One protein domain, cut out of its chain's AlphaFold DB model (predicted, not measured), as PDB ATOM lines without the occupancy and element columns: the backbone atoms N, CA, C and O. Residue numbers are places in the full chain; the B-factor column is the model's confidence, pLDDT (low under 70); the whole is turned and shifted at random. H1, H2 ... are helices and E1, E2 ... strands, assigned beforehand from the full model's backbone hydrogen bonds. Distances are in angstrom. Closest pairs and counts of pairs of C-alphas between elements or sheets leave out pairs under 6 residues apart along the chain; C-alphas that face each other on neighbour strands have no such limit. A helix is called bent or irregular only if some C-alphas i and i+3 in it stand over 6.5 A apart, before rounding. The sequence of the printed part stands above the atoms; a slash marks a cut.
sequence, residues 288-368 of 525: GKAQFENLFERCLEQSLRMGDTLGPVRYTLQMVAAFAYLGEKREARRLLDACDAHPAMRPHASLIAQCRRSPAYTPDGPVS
ATOM      1  N   GLY A 288      38.038 -50.077  -3.322       96.31
ATOM      2  CA  GLY A 288      39.280 -49.502  -2.830       96.31
ATOM      3  C   GLY A 288      39.538 -48.071  -3.321       96.31
ATOM      4  O   GLY A 288      38.856 -47.510  -4.183       96.31
ATOM      5  N   LYS A 289      40.575 -47.457  -2.753       97.50
ATOM      6  CA  LYS A 289      40.920 -46.049  -2.978       97.50
ATOM      7  C   LYS A 289      41.199 -45.713  -4.452       97.50
ATOM      8  O   LYS A 289      40.673 -44.729  -4.969       97.50
ATOM      9  N   ALA A 290      41.999 -46.536  -5.134       97.75
ATOM     10  CA  ALA A 290      42.457 -46.266  -6.501       97.75
ATOM     11  C   ALA A 290      41.304 -46.191  -7.518       97.75
ATOM     12  O   ALA A 290      41.366 -45.436  -8.488       97.75
ATOM     13  N   GLN A 291      40.231 -46.958  -7.308       97.94
ATOM     14  CA  GLN A 291      39.074 -46.917  -8.193       97.94
ATOM     15  C   GLN A 291      38.291 -45.608  -8.038       97.94
ATOM     16  O   GLN A 291      37.914 -45.017  -9.051       97.94
ATOM     17  N   PHE A 292      38.115 -45.112  -6.808       98.38
ATOM     18  CA  PHE A 292      37.519 -43.794  -6.569       98.38
ATOM     19  C   PHE A 292      38.382 -42.651  -7.108       98.38
ATOM     20  O   PHE A 292      37.828 -41.728  -7.699       98.38
ATOM     21  N   GLU A 293      39.711 -42.724  -6.969       97.94
ATOM     22  CA  GLU A 293      40.636 -41.756  -7.586       97.94
ATOM     23  C   GLU A 293      40.400 -41.662  -9.090       97.94
ATOM     24  O   GLU A 293      40.041 -40.603  -9.600       97.94
ATOM     25  N   ASN A 294      40.500 -42.795  -9.788       97.62
ATOM     26  CA  ASN A 294      40.306 -42.846 -11.232       97.62
ATOM     27  C   ASN A 294      38.910 -42.359 -11.651       97.62
ATOM     28  O   ASN A 294      38.756 -41.785 -12.728       97.62
ATOM     29  N   LEU A 295      37.880 -42.636 -10.847       98.12
ATOM     30  CA  LEU A 295      36.512 -42.203 -11.120       98.12
ATOM     31  C   LEU A 295      36.378 -40.685 -11.008       98.12
ATOM     32  O   LEU A 295      35.942 -40.043 -11.962       98.12
ATOM     33  N   PHE A 296      36.785 -40.099  -9.882       97.94
ATOM     34  CA  PHE A 296      36.635 -38.663  -9.667       97.94
ATOM     35  C   PHE A 296      37.599 -37.830 -10.513       97.94
ATOM     36  O   PHE A 296      37.238 -36.722 -10.896       97.94
ATOM     37  N   GLU A 297      38.761 -38.359 -10.903       96.38
ATOM     38  CA  GLU A 297      39.613 -37.729 -11.919       96.38
ATOM     39  C   GLU A 297      38.882 -37.573 -13.263       96.38
ATOM     40  O   GLU A 297      38.966 -36.511 -13.883       96.38
ATOM     41  N   ARG A 298      38.091 -38.572 -13.685       96.75
ATOM     42  CA  ARG A 298      37.259 -38.455 -14.896       96.75
ATOM     43  C   ARG A 298      36.123 -37.452 -14.723       96.75
ATOM     44  O   ARG A 298      35.897 -36.664 -15.639       96.75
ATOM     45  N   CYS A 299      35.450 -37.439 -13.568       96.44
ATOM     46  CA  CYS A 299      34.424 -36.431 -13.279       96.44
ATOM     47  C   CYS A 299      34.995 -35.010 -13.351       96.44
ATOM     48  O   CYS A 299      34.392 -34.131 -13.963       96.44
ATOM     49  N   LEU A 300      36.169 -34.793 -12.749       94.31
ATOM     50  CA  LEU A 300      36.890 -33.519 -12.777       94.31
ATOM     51  C   LEU A 300      37.237 -33.109 -14.210       94.31
ATOM     52  O   LEU A 300      36.998 -31.971 -14.610       94.31
ATOM     53  N   GLU A 301      37.779 -34.033 -15.003       90.06
ATOM     54  CA  GLU A 301      38.096 -33.769 -16.404       90.06
ATOM     55  C   GLU A 301      36.838 -33.391 -17.195       90.06
ATOM     56  O   GLU A 301      36.830 -32.387 -17.909       90.06
ATOM     57  N   GLN A 302      35.751 -34.147 -17.034       90.62
ATOM     58  CA  GLN A 302      34.480 -33.866 -17.696       90.62
ATOM     59  C   GLN A 302      33.905 -32.510 -17.277       90.62
ATOM     60  O   GLN A 302      33.464 -31.748 -18.134       90.62
ATOM     61  N   SER A 303      33.947 -32.170 -15.989       89.25
ATOM     62  CA  SER A 303      33.426 -30.894 -15.497       89.25
ATOM     63  C   SER A 303      34.181 -29.706 -16.072       89.25
ATOM     64  O   SER A 303      33.570 -28.713 -16.457       89.25
ATOM     65  N   LEU A 304      35.507 -29.826 -16.187       84.56
ATOM     66  CA  LEU A 304      36.334 -28.817 -16.833       84.56
ATOM     67  C   LEU A 304      35.953 -28.662 -18.308       84.56
ATOM     68  O   LEU A 304      35.751 -27.537 -18.754       84.56
ATOM     69  N   ARG A 305      35.786 -29.768 -19.050       82.81
ATOM     70  CA  ARG A 305      35.372 -29.726 -20.468       82.81
ATOM     71  C   ARG A 305      34.017 -29.042 -20.676       82.81
ATOM     72  O   ARG A 305      33.856 -28.357 -21.675       82.81
ATOM     73  N   MET A 306      33.083 -29.199 -19.738       83.25
ATOM     74  CA  MET A 306      31.758 -28.556 -19.776       83.25
ATOM     75  C   MET A 306      31.761 -27.108 -19.260       83.25
ATOM     76  O   MET A 306      30.708 -26.496 -19.138       83.25
ATOM     77  N   GLY A 307      32.913 -26.558 -18.863       79.38
ATOM     78  CA  GLY A 307      32.962 -25.228 -18.252       79.38
ATOM     79  C   GLY A 307      32.240 -25.133 -16.900       79.38
ATOM     80  O   GLY A 307      31.922 -24.029 -16.450       79.38
ATOM     81  N   ASP A 308      31.989 -26.261 -16.220       85.25
ATOM     82  CA  ASP A 308      31.423 -26.269 -14.871       85.25
ATOM     83  C   ASP A 308      32.473 -25.773 -13.874       85.25
ATOM     84  O   ASP A 308      33.335 -26.517 -13.400       85.25
ATOM     85  N   THR A 309      32.379 -24.494 -13.517       84.06
ATOM     86  CA  THR A 309      33.301 -23.865 -12.568       84.06
ATOM     87  C   THR A 309      33.178 -24.412 -11.144       84.06
ATOM     88  O   THR A 309      34.108 -24.248 -10.359       84.06
ATOM     89  N   LEU A 310      32.049 -25.039 -10.789       89.75
ATOM     90  CA  LEU A 310      31.846 -25.649  -9.470       89.75
ATOM     91  C   LEU A 310      32.302 -27.108  -9.429       89.75
ATOM     92  O   LEU A 310      32.636 -27.610  -8.356       89.75
ATOM     93  N   GLY A 311      32.348 -27.775 -10.582       92.12
ATOM     94  CA  GLY A 311      32.759 -29.168 -10.729       92.12
ATOM     95  C   GLY A 311      34.072 -29.505 -10.017       92.12
ATOM     96  O   GLY A 311      34.071 -30.417  -9.188       92.12
ATOM     97  N   PRO A 312      35.167 -28.741 -10.213       92.62
ATOM     98  CA  PRO A 312      36.432 -28.982  -9.524       92.62
ATOM     99  C   PRO A 312      36.319 -29.024  -7.998       92.62
ATOM    100  O   PRO A 312      36.944 -29.865  -7.353       92.62
ATOM    101  N   VAL A 313      35.497 -28.148  -7.414       94.69
ATOM    102  CA  VAL A 313      35.235 -28.133  -5.969       94.69
ATOM    103  C   VAL A 313      34.451 -29.388  -5.588       94.69
ATOM    104  O   VAL A 313      34.870 -30.137  -4.709       94.69
ATOM    105  N   ARG A 314      33.326 -29.635  -6.271       95.94
ATOM    106  CA  ARG A 314      32.375 -30.711  -5.961       95.94
ATOM    107  C   ARG A 314      33.035 -32.080  -6.006       95.94
ATOM    108  O   ARG A 314      33.023 -32.784  -5.001       95.94
ATOM    109  N   TYR A 315      33.674 -32.424  -7.121       97.88
ATOM    110  CA  TYR A 315      34.266 -33.748  -7.304       97.88
ATOM    111  C   TYR A 315      35.501 -33.964  -6.426       97.88
ATOM    112  O   TYR A 315      35.742 -35.084  -5.981       97.88
ATOM    113  N   THR A 316      36.240 -32.901  -6.074       98.06
ATOM    114  CA  THR A 316      37.312 -33.033  -5.075       98.06
ATOM    115  C   THR A 316      36.741 -33.310  -3.683       98.06
ATOM    116  O   THR A 316      37.239 -34.191  -2.987       98.06
ATOM    117  N   LEU A 317      35.672 -32.616  -3.275       98.38
ATOM    118  CA  LEU A 317      35.018 -32.869  -1.986       98.38
ATOM    119  C   LEU A 317      34.303 -34.229  -1.939       98.38
ATOM    120  O   LEU A 317      34.289 -34.866  -0.890       98.38
ATOM    121  N   GLN A 318      33.766 -34.718  -3.057       98.44
ATOM    122  CA  GLN A 318      33.225 -36.081  -3.155       98.44
ATOM    123  C   GLN A 318      34.322 -37.142  -3.055       98.44
ATOM    124  O   GLN A 318      34.127 -38.165  -2.406       98.44
ATOM    125  N   MET A 319      35.504 -36.886  -3.619       98.56
ATOM    126  CA  MET A 319      36.667 -37.749  -3.415       98.56
ATOM    127  C   MET A 319      37.124 -37.745  -1.946       98.56
ATOM    128  O   MET A 319      37.428 -38.805  -1.402       98.56
ATOM    129  N   VAL A 320      37.099 -36.588  -1.265       98.50
ATOM    130  CA  VAL A 320      37.317 -36.496   0.196       98.50
ATOM    131  C   VAL A 320      36.287 -37.337   0.953       98.50
ATOM    132  O   VAL A 320      36.669 -38.091   1.848       98.50
ATOM    133  N   ALA A 321      35.006 -37.238   0.589       98.25
ATOM    134  CA  ALA A 321      33.921 -38.011   1.189       98.25
ATOM    135  C   ALA A 321      34.131 -39.521   1.017       98.25
ATOM    136  O   ALA A 321      34.085 -40.258   2.001       98.25
ATOM    137  N   ALA A 322      34.444 -39.967  -0.203       98.19
ATOM    138  CA  ALA A 322      34.728 -41.364  -0.505       98.19
ATOM    139  C   ALA A 322      35.930 -41.883   0.299       98.19
ATOM    140  O   ALA A 322      35.850 -42.935   0.921       98.19
ATOM    141  N   PHE A 323      37.030 -41.129   0.369       98.25
ATOM    142  CA  PHE A 323      38.201 -41.531   1.156       98.25
ATOM    143  C   PHE A 323      37.913 -41.579   2.652       98.25
ATOM    144  O   PHE A 323      38.333 -42.517   3.324       98.25
ATOM    145  N   ALA A 324      37.180 -40.599   3.179       97.56
ATOM    146  CA  ALA A 324      36.751 -40.631   4.570       97.56
ATOM    147  C   ALA A 324      35.901 -41.879   4.847       97.56
ATOM    148  O   ALA A 324      36.129 -42.547   5.854       97.56
ATOM    149  N   TYR A 325      34.985 -42.217   3.931       96.56
ATOM    150  CA  TYR A 325      34.150 -43.416   4.003       96.56
ATOM    151  C   TYR A 325      34.996 -44.699   4.032       96.56
ATOM    152  O   TYR A 325      34.757 -45.563   4.865       96.56
ATOM    153  N   LEU A 326      36.038 -44.792   3.198       96.62
ATOM    154  CA  LEU A 326      36.975 -45.925   3.161       96.62
ATOM    155  C   LEU A 326      37.900 -46.034   4.390       96.62
ATOM    156  O   LEU A 326      38.694 -46.968   4.476       96.62
ATOM    157  N   GLY A 327      37.867 -45.069   5.313       96.25
ATOM    158  CA  GLY A 327      38.815 -44.990   6.429       96.25
ATOM    159  C   GLY A 327      40.164 -44.352   6.072       96.25
ATOM    160  O   GLY A 327      41.022 -44.211   6.943       96.25
ATOM    161  N   GLU A 328      40.341 -43.858   4.843       97.38
ATOM    162  CA  GLU A 328      41.538 -43.163   4.336       97.38
ATOM    163  C   GLU A 328      41.623 -41.706   4.848       97.38
ATOM    164  O   GLU A 328      41.849 -40.745   4.103       97.38
ATOM    165  N   LYS A 329      41.426 -41.513   6.159       96.75
ATOM    166  CA  LYS A 329      41.230 -40.202   6.807       96.75
ATOM    167  C   LYS A 329      42.387 -39.231   6.582       96.75
ATOM    168  O   LYS A 329      42.163 -38.034   6.389       96.75
ATOM    169  N   ARG A 330      43.628 -39.728   6.600       96.44
ATOM    170  CA  ARG A 330      44.828 -38.906   6.376       96.44
ATOM    171  C   ARG A 330      44.831 -38.301   4.975       96.44
ATOM    172  O   ARG A 330      45.159 -37.127   4.817       96.44
ATOM    173  N   GLU A 331      44.458 -39.092   3.977       97.81
ATOM    174  CA  GLU A 331      44.421 -38.637   2.594       97.81
ATOM    175  C   GLU A 331      43.238 -37.702   2.340       97.81
ATOM    176  O   GLU A 331      43.412 -36.649   1.726       97.81
ATOM    177  N   ALA A 332      42.064 -38.037   2.881       98.00
ATOM    178  CA  ALA A 332      40.895 -37.165   2.854       98.00
ATOM    179  C   ALA A 332      41.225 -35.772   3.427       98.00
ATOM    180  O   ALA A 332      40.944 -34.752   2.796       98.00
ATOM    181  N   ARG A 333      41.917 -35.714   4.575       97.94
ATOM    182  CA  ARG A 333      42.372 -34.456   5.187       97.94
ATOM    183  C   ARG A 333      43.364 -33.708   4.298       97.94
ATOM    184  O   ARG A 333      43.195 -32.514   4.085       97.94
ATOM    185  N   ARG A 334      44.353 -34.407   3.728       97.50
ATOM    186  CA  ARG A 334      45.344 -33.808   2.817       97.50
ATOM    187  C   ARG A 334      44.680 -33.137   1.611       97.50
ATOM    188  O   ARG A 334      45.077 -32.038   1.234       97.50
ATOM    189  N   LEU A 335      43.699 -33.798   0.996       97.38
ATOM    190  CA  LEU A 335      42.933 -33.239  -0.119       97.38
ATOM    191  C   LEU A 335      42.117 -32.019   0.312       97.38
ATOM    192  O   LEU A 335      42.142 -30.995  -0.365       97.38
ATOM    193  N   LEU A 336      41.444 -32.103   1.460       97.38
ATOM    194  CA  LEU A 336      40.626 -31.013   1.975       97.38
ATOM    195  C   LEU A 336      41.455 -29.772   2.343       97.38
ATOM    196  O   LEU A 336      41.048 -28.650   2.049       97.38
ATOM    197  N   ASP A 337      42.635 -29.963   2.934       96.94
ATOM    198  CA  ASP A 337      43.586 -28.883   3.225       96.94
ATOM    199  C   ASP A 337      44.117 -28.244   1.932       96.94
ATOM    200  O   ASP A 337      44.275 -27.026   1.855       96.94
ATOM    201  N   ALA A 338      44.335 -29.045   0.883       95.19
ATOM    202  CA  ALA A 338      44.711 -28.529  -0.430       95.19
ATOM    203  C   ALA A 338      43.584 -27.702  -1.073       95.19
ATOM    204  O   ALA A 338      43.871 -26.665  -1.674       95.19
ATOM    205  N   CYS A 339      42.319 -28.116  -0.928       93.75
ATOM    206  CA  CYS A 339      41.169 -27.312  -1.354       93.75
ATOM    207  C   CYS A 339      41.124 -25.973  -0.620       93.75
ATOM    208  O   CYS A 339      41.004 -24.937  -1.265       93.75
ATOM    209  N   ASP A 340      41.246 -25.988   0.707       94.31
ATOM    210  CA  ASP A 340      41.169 -24.787   1.546       94.31
ATOM    211  C   ASP A 340      42.287 -23.777   1.225       94.31
ATOM    212  O   ASP A 340      42.065 -22.567   1.151       94.31
ATOM    213  N   ALA A 341      43.491 -24.278   0.934       94.19
ATOM    214  CA  ALA A 341      44.634 -23.451   0.560       94.19
ATOM    215  C   ALA A 341      44.538 -22.850  -0.858       94.19
ATOM    216  O   ALA A 341      45.235 -21.875  -1.156       94.19
ATOM    217  N   HIS A 342      43.713 -23.408  -1.753       90.06
ATOM    218  CA  HIS A 342      43.692 -23.016  -3.163       90.06
ATOM    219  C   HIS A 342      42.859 -21.734  -3.392       90.06
ATOM    220  O   HIS A 342      41.648 -21.739  -3.155       90.06
ATOM    221  N   PRO A 343      43.426 -20.634  -3.940       89.38
ATOM    222  CA  PRO A 343      42.716 -19.355  -4.084       89.38
ATOM    223  C   PRO A 343      41.389 -19.435  -4.848       89.38
ATOM    224  O   PRO A 343      40.410 -18.822  -4.427       89.38
ATOM    225  N   ALA A 344      41.327 -20.233  -5.920       84.81
ATOM    226  CA  ALA A 344      40.100 -20.416  -6.703       84.81
ATOM    227  C   ALA A 344      38.963 -21.110  -5.926       84.81
ATOM    228  O   ALA A 344      37.808 -21.006  -6.322       84.81
ATOM    229  N   MET A 345      39.271 -21.786  -4.813       90.38
ATOM    230  CA  MET A 345      38.289 -22.486  -3.981       90.38
ATOM    231  C   MET A 345      37.749 -21.613  -2.837       90.38
ATOM    232  O   MET A 345      36.751 -21.974  -2.214       90.38
ATOM    233  N   ARG A 346      38.346 -20.438  -2.576       90.94
ATOM    234  CA  ARG A 346      37.928 -19.517  -1.499       90.94
ATOM    235  C   ARG A 346      36.446 -19.125  -1.535       90.94
ATOM    236  O   ARG A 346      35.851 -19.080  -0.458       90.94
ATOM    237  N   PRO A 347      35.808 -18.890  -2.703       93.38
ATOM    238  CA  PRO A 347      34.365 -18.632  -2.753       93.38
ATOM    239  C   PRO A 347      33.510 -19.767  -2.163       93.38
ATOM    240  O   PRO A 347      32.340 -19.560  -1.856       93.38
ATOM    241  N   HIS A 348      34.094 -20.955  -1.972       95.12
ATOM    242  CA  HIS A 348      33.445 -22.159  -1.461       95.12
ATOM    243  C   HIS A 348      33.913 -22.554  -0.053       95.12
ATOM    244  O   HIS A 348      33.645 -23.671   0.387       95.12
ATOM    245  N   ALA A 349      34.556 -21.646   0.691       95.69
ATOM    246  CA  ALA A 349      35.060 -21.912   2.043       95.69
ATOM    247  C   ALA A 349      33.984 -22.469   2.998       95.69
ATOM    248  O   ALA A 349      34.269 -23.351   3.803       95.69
ATOM    249  N   SER A 350      32.727 -22.021   2.875       96.19
ATOM    250  CA  SER A 350      31.611 -22.562   3.669       96.19
ATOM    251  C   SER A 350      31.367 -24.051   3.394       96.19
ATOM    252  O   SER A 350      31.218 -24.836   4.330       96.19
ATOM    253  N   LEU A 351      31.386 -24.460   2.121       95.69
ATOM    254  CA  LEU A 351      31.196 -25.854   1.718       95.69
ATOM    255  C   LEU A 351      32.375 -26.728   2.168       95.69
ATOM    256  O   LEU A 351      32.172 -27.812   2.710       95.69
ATOM    257  N   ILE A 352      33.602 -26.223   2.025       96.94
ATOM    258  CA  ILE A 352      34.824 -26.884   2.508       96.94
ATOM    259  C   ILE A 352      34.762 -27.075   4.030       96.94
ATOM    260  O   ILE A 352      35.048 -28.159   4.535       96.94
ATOM    261  N   ALA A 353      34.324 -26.055   4.773       97.00
ATOM    262  CA  ALA A 353      34.160 -26.136   6.221       97.00
ATOM    263  C   ALA A 353      33.064 -27.131   6.641       97.00
ATOM    264  O   ALA A 353      33.208 -27.791   7.669       97.00
ATOM    265  N   GLN A 354      31.979 -27.257   5.870       96.25
ATOM    266  CA  GLN A 354      30.960 -28.291   6.089       96.25
ATOM    267  C   GLN A 354      31.538 -29.692   5.863       96.25
ATOM    268  O   GLN A 354      31.446 -30.532   6.759       96.25
ATOM    269  N   CYS A 355      32.224 -29.902   4.737       97.19
ATOM    270  CA  CYS A 355      32.908 -31.158   4.432       97.19
ATOM    271  C   CYS A 355      33.951 -31.518   5.500       97.19
ATOM    272  O   CYS A 355      34.091 -32.680   5.855       97.19
ATOM    273  N   ARG A 356      34.625 -30.533   6.109       96.88
ATOM    274  CA  ARG A 356      35.553 -30.778   7.225       96.88
ATOM    275  C   ARG A 356      34.876 -31.366   8.461       96.88
ATOM    276  O   ARG A 356      35.486 -32.186   9.140       96.88
ATOM    277  N   ARG A 357      33.647 -30.935   8.765       95.75
ATOM    278  CA  ARG A 357      32.889 -31.407   9.937       95.75
ATOM    279  C   ARG A 357      32.267 -32.779   9.714       95.75
ATOM    280  O   ARG A 357      32.223 -33.575  10.641       95.75
ATOM    281  N   SER A 358      31.763 -33.027   8.509       95.38
ATOM    282  CA  SER A 358      31.049 -34.258   8.171       95.38
ATOM    283  C   SER A 358      31.290 -34.608   6.703       95.38
ATOM    284  O   SER A 358      30.401 -34.382   5.886       95.38
ATOM    285  N   PRO A 359      32.478 -35.122   6.333       94.00
ATOM    286  CA  PRO A 359      32.831 -35.416   4.940       94.00
ATOM    287  C   PRO A 359      31.861 -36.384   4.263       94.00
ATOM    288  O   PRO A 359      31.595 -36.242   3.077       94.00
ATOM    289  N   ALA A 360      31.333 -37.351   5.010       95.06
ATOM    290  CA  ALA A 360      30.410 -38.370   4.531       95.06
ATOM    291  C   ALA A 360      29.516 -38.852   5.680       95.06
ATOM    292  O   ALA A 360      29.696 -38.463   6.836       95.06
ATOM    293  N   TYR A 361      28.577 -39.738   5.368       94.00
ATOM    294  CA  TYR A 361      27.797 -40.474   6.354       94.00
ATOM    295  C   TYR A 361      27.569 -41.909   5.883       94.00
ATOM    296  O   TYR A 361      27.615 -42.211   4.690       94.00
ATOM    297  N   THR A 362      27.361 -42.792   6.850       93.06
ATOM    298  CA  THR A 362      27.050 -44.214   6.684       93.06
ATOM    299  C   THR A 362      25.667 -44.487   7.286       93.06
ATOM    300  O   THR A 362      25.148 -43.641   8.022       93.06
ATOM    301  N   PRO A 363      25.086 -45.679   7.066       89.19
ATOM    302  CA  PRO A 363      23.933 -46.138   7.840       89.19
ATOM    303  C   PRO A 363      24.139 -46.134   9.366       89.19
ATOM    304  O   PRO A 363      23.165 -46.200  10.109       89.19
ATOM    305  N   ASP A 364      25.387 -46.083   9.849       91.62
ATOM    306  CA  ASP A 364      25.730 -46.021  11.275       91.62
ATOM    307  C   ASP A 364      25.941 -44.580  11.786       91.62
ATOM    308  O   ASP A 364      26.173 -44.368  12.976       91.62
ATOM    309  N   GLY A 365      25.837 -43.575  10.909       91.94
ATOM    310  CA  GLY A 365      25.949 -42.159  11.259       91.94
ATOM    311  C   GLY A 365      27.060 -41.405  10.516       91.94
ATOM    312  O   GLY A 365      27.617 -41.903   9.530       91.94
ATOM    313  N   PRO A 366      27.365 -40.163  10.943       93.56
ATOM    314  CA  PRO A 366      28.332 -39.303  10.269       93.56
ATOM    315  C   PRO A 366      29.759 -39.852  10.379       93.56
ATOM    316  O   PRO A 366      30.186 -40.335  11.428       93.56
ATOM    317  N   VAL A 367      30.526 -39.725   9.297       94.50
ATOM    318  CA  VAL A 367      31.950 -40.073   9.259       94.50
ATOM    319  C   VAL A 367      32.760 -38.855   9.686       94.50
ATOM    320  O   VAL A 367      32.608 -37.791   9.099       94.50
ATOM    321  N   SER A 368      33.647 -39.002  10.673       95.19
ATOM    322  CA  SER A 368      34.557 -37.930  11.106       95.19
ATOM    323  C   SER A 368      35.963 -38.103  10.528       95.19
ATOM    324  O   SER A 368      36.488 -39.220  10.458       95.19
TER     325      SER A 368
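Overview. This is residues 288 to 368 of the 525 residues of an uncharacterized protein of Planctomycetes bacterium Pan216 (UniProt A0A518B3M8). H2, H3 and H4 form an up-and-down bundle, each running against the one before. H1 and the strand hairpin E1 and E2 pack on H2, the core. The 81 printed residues, mostly helix with four helices before two strands, are compact: radius of gyration of the C-alphas 12.3 A, spans 37 by 27 by 20 A.

Arrangement. Strands E1, residues 360 to 362, and E2, 365 to 367, are antiparallel, N 362 and O 365 within hydrogen-bond range at 2.8 A. The hub H2, 311 to 325, touches H1, 288 to 305, and H3, 329 to 341, the closest C-alphas being 311 and 303, 5.1 A, and 320 and 332, 4.5 A. O i to N i+4 pairs are within hydrogen-bond range throughout H2 and H3, 13 of 14 in H1 and 6 of 11 in H4, 343 to 357. H4 is irregular: C-alphas 347 and 350 are 8.0 A apart.

Along the chain. H1 runs 26.8 A from C-alpha 288 (39.280, -49.502, -2.830); E2 ends at C-alpha 367 (31.950, -40.073, 9.259).

Size, cuts and confidence. The printed part has no cut.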